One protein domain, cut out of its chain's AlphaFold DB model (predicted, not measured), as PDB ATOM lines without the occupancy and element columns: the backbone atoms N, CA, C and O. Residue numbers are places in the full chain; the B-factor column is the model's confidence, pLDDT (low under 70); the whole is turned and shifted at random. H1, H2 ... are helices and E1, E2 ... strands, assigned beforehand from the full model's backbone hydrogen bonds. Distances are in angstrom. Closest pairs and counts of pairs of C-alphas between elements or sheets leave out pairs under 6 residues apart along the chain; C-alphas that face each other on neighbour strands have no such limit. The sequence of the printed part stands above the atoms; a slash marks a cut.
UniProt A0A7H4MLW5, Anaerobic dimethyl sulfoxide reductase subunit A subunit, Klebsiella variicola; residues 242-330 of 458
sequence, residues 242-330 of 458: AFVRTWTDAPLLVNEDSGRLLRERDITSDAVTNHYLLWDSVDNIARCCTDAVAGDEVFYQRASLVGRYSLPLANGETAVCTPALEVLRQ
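What this domain is: This is residues 242 to 330 of the 458 residues of the protein "Anaerobic dimethyl sulfoxide reductase subunit A subunit" of Klebsiella variicola (UniProt A0A7H4MLW5). A short two-stranded hairpin, E2 and E3, packs crosswise over part of a small three-stranded sheet, E1, E5 and E4. Helices H1 and H3 pack together at one end of the longest axis, and the turn between E4 and E5 lies at the other end; H4 follows directly from E5, and H2 lies between E1 and E2 along the chain. The printed part has 89 residues, with four named helices and five named strands in the order H1 E1 H2 E2 E3 H3 E4 E5 H4. The larger sheet has the order E1 - E5 - E4 and both sheets are antiparallel; the class is mixed, helices and strands. The whole is compact, with a radius of gyration of the C-alphas of 12.2 A, and rounded, spanning 35 by 32 by 21 A.

Where its parts are: The larger sheet holds E1, residues 253 to 255, E5, residues 318 to 323 and 16.2 A long, and E4, residues 309 to 312 and 10.1 A long. C-alpha 318 is at (91.136, 66.399, 90.937). The smaller sheet holds E2, residues 276 to 280 and 12.9 A long, and E3, residues 285 to 289 and 12.8 A long. H1 is residues 242 to 247, beginning with C-alpha 242 at (61.480, 65.278, 96.920). H2 is residues 264 to 267 and H3 residues 297 to 301. H4, residues 324 to 330, is 10.1 A long and ends with C-alpha 330 at (77.523, 52.633, 101.548).

How they stand to each other: E5 is the inner strand, with staggered pairing: residues 318 to 321 pair with E4 and 321 to 323 with E1. E4 and E5 form a hairpin, with N 309 and O 321 2.8 A apart, within hydrogen-bond range. Between E1 and E5, N 254 and O 322 are 2.8 A apart, also within range. E2 and E3 form the other hairpin, with N 289 and O 276 within range at 2.8 A. The closest C-alphas of E1 and E2 are those of Leu 253 and Leu 278, 5.2 A apart. E2 and E4 are only just apart, at 8.2 A. H2 only grazes the larger sheet with residues 266 to 267, and H4 with residues 324 to 327. H1 and H3 touch, their closest C-alphas being those of Thr 246 and Tyr 300, 5.4 A apart; neither is on that sheet. E2 and H3 are near each other, with 5 pairs of C-alphas within 10 A. In H1, H3 and H4 every O i to N i+4 pair is within hydrogen-bond range; H2 is too short for such a pair.

The domain as a whole: The two C-alphas farthest apart are those of Phe 243 and Gly 316, 35.5 A. The printed part has no cut and no long link. The mean pLDDT of the printed part is 93.5, and no printed residue is under 70.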
ATOM      1  N   ALA A 242      61.628  63.827  97.015       94.50
ATOM      2  CA  ALA A 242      61.480  65.278  96.920       94.50
ATOM      3  C   ALA A 242      61.908  65.968  98.223       94.50
ATOM      4  O   ALA A 242      62.693  66.914  98.195       94.50
ATOM      5  N   PHE A 243      61.460  65.451  99.372       94.62
ATOM      6  CA  PHE A 243      61.870  65.981 100.666       94.62
ATOM      7  C   PHE A 243      63.377  65.826 100.882       94.62
ATOM      8  O   PHE A 243      64.057  66.791 101.223       94.62
ATOM      9  N   VAL A 244      63.910  64.623 100.647       95.62
ATOM     10  CA  VAL A 244      65.333  64.324 100.842       95.62
ATOM     11  C   VAL A 244      66.206  65.198  99.945       95.62
ATOM     12  O   VAL A 244      67.200  65.748 100.406       95.62
ATOM     13  N   ARG A 245      65.825  65.396  98.684       95.06
ATOM     14  CA  ARG A 245      66.586  66.216  97.736       95.06
ATOM     15  C   ARG A 245      66.625  67.692  98.128       95.06
ATOM     16  O   ARG A 245      67.674  68.306  97.993       95.06
ATOM     17  N   THR A 246      65.508  68.238  98.601       92.81
ATOM     18  CA  THR A 246      65.350  69.683  98.836       92.81
ATOM     19  C   THR A 246      65.757  70.115 100.242       92.81
ATOM     20  O   THR A 246      66.327  71.187 100.423       92.81
ATOM     21  N   TRP A 247      65.452  69.301 101.253       91.56
ATOM     22  CA  TRP A 247      65.537  69.708 102.658       91.56
ATOM     23  C   TRP A 247      66.696  69.075 103.418       91.56
ATOM     24  O   TRP A 247      66.901  69.417 104.581       91.56
ATOM     25  N   THR A 248      67.468  68.183 102.792       93.25
ATOM     26  CA  THR A 248      68.597  67.500 103.439       93.25
ATOM     27  C   THR A 248      69.930  67.797 102.753       93.25
ATOM     28  O   THR A 248      69.977  68.400 101.684       93.25
ATOM     29  N   ASP A 249      71.033  67.365 103.363       93.31
ATOM     30  CA  ASP A 249      72.365  67.401 102.758       93.31
ATOM     31  C   ASP A 249      72.601  66.293 101.715       93.31
ATOM     32  O   ASP A 249      73.662  66.281 101.101       93.31
ATOM     33  N   ALA A 250      71.622  65.418 101.450       96.12
ATOM     34  CA  ALA A 250      71.695  64.314 100.487       96.12
ATOM     35  C   ALA A 250      72.349  64.631  99.125       96.12
ATOM     36  O   ALA A 250      73.127  63.792  98.658       96.12
ATOM     37  N   PRO A 251      72.058  65.771  98.457       96.75
ATOM     38  CA  PRO A 251      72.663  66.088  97.164       96.75
ATOM     39  C   PRO A 251      74.061  66.717  97.262       96.75
ATOM     40  O   PRO A 251      74.709  66.912  96.232       96.75
ATOM     41  N   LEU A 252      74.515  67.094  98.461       97.00
ATOM     42  CA  LEU A 252      75.801  67.766  98.619       97.00
ATOM     43  C   LEU A 252      76.944  66.799  98.309       97.00
ATOM     44  O   LEU A 252      76.910  65.628  98.683       97.00
ATOM     45  N   LEU A 253      77.970  67.296  97.628       97.69
ATOM     46  CA  LEU A 253      79.103  66.494  97.192       97.69
ATOM     47  C   LEU A 253      80.074  66.245  98.342       97.69
ATOM     48  O   LEU A 253      80.539  67.176  98.995       97.69
ATOM     49  N   VAL A 254      80.430  64.981  98.541       97.00
ATOM     50  CA  VAL A 254      81.464  64.521  99.467       97.00
ATOM     51  C   VAL A 254      82.689  64.125  98.655       97.00
ATOM     52  O   VAL A 254      82.580  63.338  97.719       97.00
ATOM     53  N   ASN A 255      83.855  64.661  99.008       95.38
ATOM     54  CA  ASN A 255      85.136  64.217  98.466       95.38
ATOM     55  C   ASN A 255      85.485  62.840  99.063       95.38
ATOM     56  O   ASN A 255      85.544  62.704 100.287       95.38
ATOM     57  N   GLU A 256      85.706  61.839  98.209       93.75
ATOM     58  CA  GLU A 256      85.905  60.442  98.624       93.75
ATOM     59  C   GLU A 256      87.198  60.225  99.424       93.75
ATOM     60  O   GLU A 256      87.206  59.417 100.349       93.75
ATOM     61  N   ASP A 257      88.261  60.978  99.132       90.69
ATOM     62  CA  ASP A 257      89.557  60.829  99.806       90.69
ATOM     63  C   ASP A 257      89.532  61.410 101.225       90.69
ATOM     64  O   ASP A 257      90.093  60.849 102.168       90.69
ATOM     65  N   SER A 258      88.881  62.564 101.391       90.75
ATOM     66  CA  SER A 258      88.859  63.296 102.664       90.75
ATOM     67  C   SER A 258      87.641  62.998 103.538       90.75
ATOM     68  O   SER A 258      87.654  63.321 104.729       90.75
ATOM     69  N   GLY A 259      86.563  62.466 102.952       88.88
ATOM     70  CA  GLY A 259      85.262  62.302 103.602       88.88
ATOM     71  C   GLY A 259      84.563  63.624 103.950       88.88
ATOM     72  O   GLY A 259      83.616  63.632 104.738       88.88
ATOM     73  N   ARG A 260      85.035  64.762 103.420       92.31
ATOM     74  CA  ARG A 260      84.484  66.095 103.704       92.31
ATOM     75  C   ARG A 260      83.542  66.550 102.597       92.31
ATOM     76  O   ARG A 260      83.765  66.267 101.422       92.31
ATOM     77  N   LEU A 261      82.519  67.311 102.984       94.94
ATOM     78  CA  LEU A 261      81.681  68.038 102.034       94.94
ATOM     79  C   LEU A 261      82.524  69.065 101.278       94.94
ATOM     80  O   LEU A 261      83.212  69.873 101.908       94.94
ATOM     81  N   LEU A 262      82.415  69.041  99.954       95.00
ATOM     82  CA  LEU A 262      83.050  70.002  99.071       95.00
ATOM     83  C   LEU A 262      82.385  71.370  99.191       95.00
ATOM     84  O   LEU A 262      81.160  71.507  99.321       95.00
ATOM     85  N   ARG A 263      83.225  72.392  99.118       95.38
ATOM     86  CA  ARG A 263      82.847  73.791  99.194       95.38
ATOM     87  C   ARG A 263      83.395  74.566  98.014       95.38
ATOM     88  O   ARG A 263      84.357  74.178  97.365       95.38
ATOM     89  N   GLU A 264      82.804  75.724  97.794       94.88
ATOM     90  CA  GLU A 264      83.208  76.688  96.780       94.88
ATOM     91  C   GLU A 264      84.711  77.010  96.821       94.88
ATOM     92  O   GLU A 264      85.361  77.020  95.779       94.88
ATOM     93  N   ARG A 265      85.307  77.171  98.013       95.19
ATOM     94  CA  ARG A 265      86.751  77.440  98.128       95.19
ATOM     95  C   ARG A 265      87.656  76.262  97.781       95.19
ATOM     96  O   ARG A 265      88.846  76.473  97.567       95.19
ATOM     97  N   ASP A 266      87.109  75.052  97.691       94.38
ATOM     98  CA  ASP A 266      87.867  73.887  97.234       94.38
ATOM     99  C   ASP A 266      88.081  73.932  95.710       94.38
ATOM    100  O   ASP A 266      89.086  73.418  95.224       94.38
ATOM    101  N   ILE A 267      87.189  74.591  94.956       94.00
ATOM    102  CA  ILE A 267      87.294  74.768  93.493       94.00
ATOM    103  C   ILE A 267      87.739  76.174  93.075       94.00
ATOM    104  O   ILE A 267      88.251  76.364  91.975       94.00
ATOM    105  N   THR A 268      87.557  77.176  93.934       92.56
ATOM    106  CA  THR A 268      87.924  78.574  93.673       92.56
ATOM    107  C   THR A 268      88.489  79.191  94.950       92.56
ATOM    108  O   THR A 268      87.749  79.646  95.819       92.56
ATOM    109  N   SER A 269      89.816  79.171  95.096       89.81
ATOM    110  CA  SER A 269      90.506  79.473  96.362       89.81
ATOM    111  C   SER A 269      90.259  80.886  96.902       89.81
ATOM    112  O   SER A 269      90.271  81.083  98.119       89.81
ATOM    113  N   ASP A 270      90.001  81.855  96.027       89.62
ATOM    114  CA  ASP A 270      89.727  83.258  96.342       89.62
ATOM    115  C   ASP A 270      88.227  83.596  96.411       89.62
ATOM    116  O   ASP A 270      87.862  84.769  96.519       89.62
ATOM    117  N   ALA A 271      87.343  82.588  96.409       89.19
ATOM    118  CA  ALA A 271      85.908  82.812  96.516       89.19
ATOM    119  C   ALA A 271      85.547  83.610  97.782       89.19
ATOM    120  O   ALA A 271      85.910  83.266  98.917       89.19
ATOM    121  N   VAL A 272      84.784  84.687  97.573       88.94
ATOM    122  CA  VAL A 272      84.317  85.584  98.640       88.94
ATOM    123  C   VAL A 272      83.467  84.803  99.645       88.94
ATOM    124  O   VAL A 272      83.651  84.926 100.859       88.94
ATOM    125  N   THR A 273      82.587  83.943  99.139       91.12
ATOM    126  CA  THR A 273      81.746  83.027  99.910       91.12
ATOM    127  C   THR A 273      82.421  81.661 100.110       91.12
ATOM    128  O   THR A 273      83.601  81.479  99.805       91.12
ATOM    129  N   ASN A 274      81.731  80.719 100.765       93.62
ATOM    130  CA  ASN A 274      82.233  79.352 100.945       93.62
ATOM    131  C   ASN A 274      81.091  78.325 101.043       93.62
ATOM    132  O   ASN A 274      80.996  77.550 102.007       93.62
ATOM    133  N   HIS A 275      80.175  78.401 100.076       93.44
ATOM    134  CA  HIS A 275      78.969  77.576 100.024       93.44
ATOM    135  C   HIS A 275      79.289  76.102  99.758       93.44
ATOM    136  O   HIS A 275      80.329  75.781  99.188       93.44
ATOM    137  N   TYR A 276      78.399  75.199 100.173       95.06
ATOM    138  CA  TYR A 276      78.507  73.782  99.815       95.06
ATOM    139  C   TYR A 276      78.182  73.566  98.337       95.06
ATOM    140  O   TYR A 276      77.405  74.327  97.756       95.06
ATOM    141  N   LEU A 277      78.750  72.516  97.749       95.56
ATOM    142  CA  LEU A 277      78.539  72.166  96.347       95.56
ATOM    143  C   LEU A 277      77.597  70.969  96.199       95.56
ATOM    144  O   LEU A 277      77.668  70.025  96.981       95.56
ATOM    145  N   LEU A 278      76.761  70.991  95.161       96.62
ATOM    146  CA  LEU A 278      76.005  69.840  94.657       96.62
ATOM    147  C   LEU A 278      76.268  69.641  93.159       96.62
ATOM    148  O   LEU A 278      76.777  70.551  92.503       96.62
ATOM    149  N   TRP A 279      75.912  68.480  92.605       97.81
ATOM    150  CA  TRP A 279      76.009  68.238  91.159       97.81
ATOM    151  C   TRP A 279      74.693  68.532  90.440       97.81
ATOM    152  O   TRP A 279      73.685  67.875  90.707       97.81
ATOM    153  N   ASP A 280      74.702  69.473  89.499       96.62
ATOM    154  CA  ASP A 280      73.582  69.721  88.593       96.62
ATOM    155  C   ASP A 280      73.600  68.687  87.460       96.62
ATOM    156  O   ASP A 280      74.489  68.692  86.611       96.62
ATOM    157  N   SER A 281      72.609  67.795  87.450       95.69
ATOM    158  CA  SER A 281      72.481  66.719  86.457       95.69
ATOM    159  C   SER A 281      72.147  67.194  85.042       95.69
ATOM    160  O   SER A 281      72.387  66.455  84.092       95.69
ATOM    161  N   VAL A 282      71.590  68.397  84.885       95.25
ATOM    162  CA  VAL A 282      71.143  68.912  83.585       95.25
ATOM    163  C   VAL A 282      72.287  69.612  82.865       95.25
ATOM    164  O   VAL A 282      72.507  69.364  81.683       95.25
ATOM    165  N   ASP A 283      73.037  70.450  83.581       95.69
ATOM    166  CA  ASP A 283      74.182  71.171  83.004       95.69
ATOM    167  C   ASP A 283      75.500  70.406  83.170       95.69
ATOM    168  O   ASP A 283      76.505  70.761  82.558       95.69
ATOM    169  N   ASN A 284      75.493  69.350  83.988       95.44
ATOM    170  CA  ASN A 284      76.642  68.507  84.296       95.44
ATOM    171  C   ASN A 284      77.822  69.294  84.896       95.44
ATOM    172  O   ASN A 284      78.972  69.146  84.478       95.44
ATOM    173  N   ILE A 285      77.511  70.151  85.875       95.31
ATOM    174  CA  ILE A 285      78.467  71.009  86.588       95.31
ATOM    175  C   ILE A 285      78.209  70.987  88.098       95.31
ATOM    176  O   ILE A 285      77.085  70.757  88.551       95.31
ATOM    177  N   ALA A 286      79.232  71.307  88.891       95.69
ATOM    178  CA  ALA A 286      79.045  71.610  90.307       95.69
ATOM    179  C   ALA A 286      78.402  72.999  90.485       95.69
ATOM    180  O   ALA A 286      78.804  73.963  89.833       95.69
ATOM    181  N   ARG A 287      77.421  73.114  91.386       94.94
ATOM    182  CA  ARG A 287      76.740  74.376  91.724       94.94
ATOM    183  C   ARG A 287      76.757  74.650  93.225       94.94
ATOM    184  O   ARG A 287      76.621  73.732  94.033       94.94
ATOM    185  N   CYS A 288      76.874  75.928  93.586       92.69
ATOM    186  CA  CYS A 288      76.830  76.399  94.970       92.69
ATOM    187  C   CYS A 288      75.404  76.381  95.541       92.69
ATOM    188  O   CYS A 288      74.473  76.909  94.933       92.69
ATOM    189  N   CYS A 289      75.256  75.849  96.753       88.69
ATOM    190  CA  CYS A 289      74.040  75.935  97.561       88.69
ATOM    191  C   CYS A 289      74.068  77.219  98.394       88.69
ATOM    192  O   CYS A 289      74.694  77.268  99.459       88.69
ATOM    193  N   THR A 290      73.426  78.270  97.895       85.69
ATOM    194  CA  THR A 290      73.324  79.559  98.590       85.69
ATOM    195  C   THR A 290      72.059  79.627  99.446       85.69
ATOM    196  O   THR A 290      71.106  78.879  99.233       85.69
ATOM    197  N   ASP A 291      72.002  80.574 100.383       79.62
ATOM    198  CA  ASP A 291      70.791  80.796 101.189       79.62
ATOM    199  C   ASP A 291      69.590  81.255 100.339       79.62
ATOM    200  O   ASP A 291      68.444  81.127 100.767       79.62
ATOM    201  N   ALA A 292      69.834  81.776  99.130       82.44
ATOM    202  CA  ALA A 292      68.791  82.235  98.215       82.44
ATOM    203  C   ALA A 292      67.991  81.084  97.584       82.44
ATOM    204  O   ALA A 292      66.849  81.297  97.190       82.44
ATOM    205  N   VAL A 293      68.578  79.885  97.501       82.75
ATOM    206  CA  VAL A 293      67.934  78.684  96.937       82.75
ATOM    207  C   VAL A 293      67.449  77.719  98.020       82.75
ATOM    208  O   VAL A 293      67.011  76.615  97.714       82.75
ATOM    209  N   ALA A 294      67.516  78.105  99.299       79.75
ATOM    210  CA  ALA A 294      67.075  77.259 100.403       79.75
ATOM    211  C   ALA A 294      65.577  76.925 100.273       79.75
ATOM    212  O   ALA A 294      64.727  77.814 100.321       79.75
ATOM    213  N   GLY A 295      65.260  75.636 100.124       80.00
ATOM    214  CA  GLY A 295      63.888  75.163  99.914       80.00
ATOM    215  C   GLY A 295      63.340  75.368  98.494       80.00
ATOM    216  O   GLY A 295      62.163  75.096  98.271       80.00
ATOM    217  N   ASP A 296      64.150  75.831  97.535       88.25
ATOM    218  CA  ASP A 296      63.735  75.981  96.135       88.25
ATOM    219  C   ASP A 296      63.675  74.612  95.442       88.25
ATOM    220  O   ASP A 296      64.681  74.068  94.979       88.25
ATOM    221  N   GLU A 297      62.473  74.046  95.356       87.69
ATOM    222  CA  GLU A 297      62.249  72.744  94.727       87.69
ATOM    223  C   GLU A 297      62.703  72.695  93.261       87.69
ATOM    224  O   GLU A 297      63.165  71.649  92.811       87.69
ATOM    225  N   VAL A 298      62.625  73.800  92.511       89.31
ATOM    226  CA  VAL A 298      63.029  73.830  91.095       89.31
ATOM    227  C   VAL A 298      64.547  73.740  90.976       89.31
ATOM    228  O   VAL A 298      65.063  72.994  90.140       89.31
ATOM    229  N   PHE A 299      65.274  74.456  91.837       92.19
ATOM    230  CA  PHE A 299      66.727  74.338  91.925       92.19
ATOM    231  C   PHE A 299      67.138  72.912  92.311       92.19
ATOM    232  O   PHE A 299      67.958  72.291  91.627       92.19
ATOM    233  N   TYR A 300      66.535  72.365  93.370       93.19
ATOM    234  CA  TYR A 300      66.916  71.058  93.899       93.19
ATOM    235  C   TYR A 300      66.491  69.886  93.015       93.19
ATOM    236  O   TYR A 300      67.199  68.885  93.007       93.19
ATOM    237  N   GLN A 301      65.439  69.991  92.196       93.94
ATOM    238  CA  GLN A 301      65.077  68.955  91.210       93.94
ATOM    239  C   GLN A 301      66.230  68.595  90.257       93.94
ATOM    240  O   GLN A 301      66.313  67.458  89.797       93.94
ATOM    241  N   ARG A 302      67.143  69.536  89.993       94.75
ATOM    242  CA  ARG A 302      68.321  69.331  89.134       94.75
ATOM    243  C   ARG A 302      69.488  68.666  89.863       94.75
ATOM    244  O   ARG A 302      70.384  68.126  89.213       94.75
ATOM    245  N   ALA A 303      69.499  68.705  91.192       96.38
ATOM    246  CA  ALA A 303      70.593  68.206  92.008       96.38
ATOM    247  C   ALA A 303      70.645  66.680  92.006       96.38
ATOM    248  O   ALA A 303      69.633  66.046  92.263       96.38
ATOM    249  N   SER A 304      71.801  66.066  91.771       96.81
ATOM    250  CA  SER A 304      71.935  64.603  91.719       96.81
ATOM    251  C   SER A 304      71.978  63.972  93.115       96.81
ATOM    252  O   SER A 304      72.640  64.483  94.012       96.81
ATOM    253  N   LEU A 305      71.309  62.826  93.287       96.88
ATOM    254  CA  LEU A 305      71.312  62.016  94.523       96.88
ATOM    255  C   LEU A 305      72.103  60.701  94.393       96.88
ATOM    256  O   LEU A 305      72.132  59.875  95.308       96.88
ATOM    257  N   VAL A 306      72.682  60.481  93.219       95.88
ATOM    258  CA  VAL A 306      73.464  59.309  92.829       95.88
ATOM    259  C   VAL A 306      74.602  59.781  91.935       95.88
ATOM    260  O   VAL A 306      74.538  60.885  91.400       95.88
ATOM    261  N   GLY A 307      75.597  58.926  91.728       95.50
ATOM    262  CA  GLY A 307      76.671  59.165  90.771       95.50
ATOM    263  C   GLY A 307      78.018  59.431  91.424       95.50
ATOM    264  O   GLY A 307      78.143  59.571  92.641       95.50
ATOM    265  N   ARG A 308      79.040  59.459  90.576       97.38
ATOM    266  CA  ARG A 308      80.433  59.684  90.942       97.38
ATOM    267  C   ARG A 308      81.021  60.646  89.923       97.38
ATOM    268  O   ARG A 308      80.925  60.396  88.723       97.38
ATOM    269  N   TYR A 309      81.582  61.741  90.405       97.19
ATOM    270  CA  TYR A 309      81.980  62.882  89.594       97.19
ATOM    271  C   TYR A 309      83.446  63.216  89.839       97.19
ATOM    272  O   TYR A 309      83.986  62.963  90.915       97.19
ATOM    273  N   SER A 310      84.089  63.787  88.826       96.31
ATOM    274  CA  SER A 310      85.453  64.299  88.923       96.31
ATOM    275  C   SER A 310      85.408  65.816  88.867       96.31
ATOM    276  O   SER A 310      84.855  66.383  87.923       96.31
ATOM    277  N   LEU A 311      85.979  66.464  89.879       94.81
ATOM    278  CA  LEU A 311      85.953  67.912  90.028       94.81
ATOM    279  C   LEU A 311      87.383  68.450  90.167       94.81
ATOM    280  O   LEU A 311      88.081  68.051  91.104       94.81
ATOM    281  N   PRO A 312      87.842  69.336  89.267       95.12
ATOM    282  CA  PRO A 312      89.130  69.995  89.433       95.12
ATOM    283  C   PRO A 312      89.089  70.915  90.658       95.12
ATOM    284  O   PRO A 312      88.146  71.687  90.837       95.12
ATOM    285  N   LEU A 313      90.112  70.819  91.498       94.69
ATOM    286  CA  LEU A 313      90.282  71.621  92.702       94.69
ATOM    287  C   LEU A 313      91.208  72.813  92.442       94.69
ATOM    288  O   LEU A 313      92.075  72.786  91.566       94.69
ATOM    289  N   ALA A 314      91.085  73.851  93.268       92.94
ATOM    290  CA  ALA A 314      91.903  75.059  93.178       92.94
ATOM    291  C   ALA A 314      93.402  74.807  93.436       92.94
ATOM    292  O   ALA A 314      94.242  75.607  93.032       92.94
ATOM    293  N   ASN A 315      93.752  73.704  94.107       91.62
ATOM    294  CA  ASN A 315      95.137  73.293  94.348       91.62
ATOM    295  C   ASN A 315      95.778  72.561  93.147       91.62
ATOM    296  O   ASN A 315      96.936  72.160  93.239       91.62
ATOM    297  N   GLY A 316      95.048  72.388  92.038       91.62
ATOM    298  CA  GLY A 316      95.504  71.681  90.839       91.62
ATOM    299  C   GLY A 316      95.264  70.167  90.857       91.62
ATOM    300  O   GLY A 316      95.532  69.503  89.858       91.62
ATOM    301  N   GLU A 317      94.745  69.614  91.954       94.31
ATOM    302  CA  GLU A 317      94.341  68.208  92.042       94.31
ATOM    303  C   GLU A 317      92.926  68.005  91.478       94.31
ATOM    304  O   GLU A 317      92.193  68.951  91.196       94.31
ATOM    305  N   THR A 318      92.517  66.751  91.295       96.12
ATOM    306  CA  THR A 318      91.136  66.399  90.937       96.12
ATOM    307  C   THR A 318      90.533  65.586  92.067       96.12
ATOM    308  O   THR A 318      91.036  64.512  92.384       96.12
ATOM    309  N   ALA A 319      89.444  66.078  92.652       94.81
ATOM    310  CA  ALA A 319      88.665  65.317  93.613       94.81
ATOM    311  C   ALA A 319      87.731  64.355  92.886       94.81
ATOM    312  O   ALA A 319      87.018  64.750  91.959       94.81
ATOM    313  N   VAL A 320      87.669  63.118  93.368       97.50
ATOM    314  CA  VAL A 320      86.530  62.245  93.092       97.50
ATOM    315  C   VAL A 320      85.486  62.479  94.174       97.50
ATOM    316  O   VAL A 320      85.802  62.472  95.367       97.50
ATOM    317  N   CYS A 321      84.251  62.745  93.769       96.50
ATOM    318  CA  CYS A 321      83.181  63.066  94.697       96.50
ATOM    319  C   CYS A 321      81.861  62.384  94.353       96.50
ATOM    320  O   CYS A 321      81.565  62.070  93.200       96.50
ATOM    321  N   THR A 322      81.051  62.167  95.381       97.56
ATOM    322  CA  THR A 322      79.732  61.544  95.273       97.56
ATOM    323  C   THR A 322      78.726  62.303  96.139       97.56
ATOM    324  O   THR A 322      79.134  62.927  97.124       97.56
ATOM    325  N   PRO A 323      77.424  62.302  95.806       97.94
ATOM    326  CA  PRO A 323      76.415  62.848  96.698       97.94
ATOM    327  C   PRO A 323      76.437  62.161  98.069       97.94
ATOM    328  O   PRO A 323      76.592  60.946  98.185       97.94
ATOM    329  N   ALA A 324      76.216  62.942  99.114       96.88
ATOM    330  CA  ALA A 324      76.069  62.526 100.504       96.88
ATOM    331  C   ALA A 324      75.141  61.311 100.706       96.88
ATOM    332  O   ALA A 324      75.418  60.442 101.537       96.88
ATOM    333  N   LEU A 325      74.064  61.205  99.923       97.38
ATOM    334  CA  LEU A 325      73.163  60.053  99.977       97.38
ATOM    335  C   LEU A 325      73.850  58.732  99.601       97.38
ATOM    336  O   LEU A 325      73.523  57.690 100.164       97.38
ATOM    337  N   GLU A 326      74.809  58.762  98.679       96.12
ATOM    338  CA  GLU A 326      75.568  57.575  98.285       96.12
ATOM    339  C   GLU A 326      76.498  57.113  99.410       96.12
ATOM    340  O   GLU A 326      76.593  55.920  99.694       96.12
ATOM    341  N   VAL A 327      77.090  58.063 100.141       95.62
ATOM    342  CA  VAL A 327      77.855  57.768 101.361       95.62
ATOM    343  C   VAL A 327      76.961  57.100 102.409       95.62
ATOM    344  O   VAL A 327      77.373  56.129 103.046       95.62
ATOM    345  N   LEU A 328      75.713  57.559 102.561       96.31
ATOM    346  CA  LEU A 328      74.744  56.903 103.444       96.31
ATOM    347  C   LEU A 328      74.412  55.480 102.965       96.31
ATOM    348  O   LEU A 328      74.417  54.569 103.793       96.31
ATOM    349  N   ARG A 329      74.178  55.262 101.659       97.06
ATOM    350  CA  ARG A 329      73.944  53.919 101.084       97.06
ATOM    351  C   ARG A 329      75.090  52.963 101.400       97.06
ATOM    352  O   ARG A 329      74.846  51.850 101.860       97.06
ATOM    353  N   GLN A 330      76.330  53.414 101.220       95.12
ATOM    354  CA  GLN A 330      77.523  52.633 101.548       95.12
ATOM    355  C   GLN A 330      77.591  52.312 103.046       95.12
ATOM    356  O   GLN A 330      77.824  51.163 103.421       95.12
TER     357      GLN A 330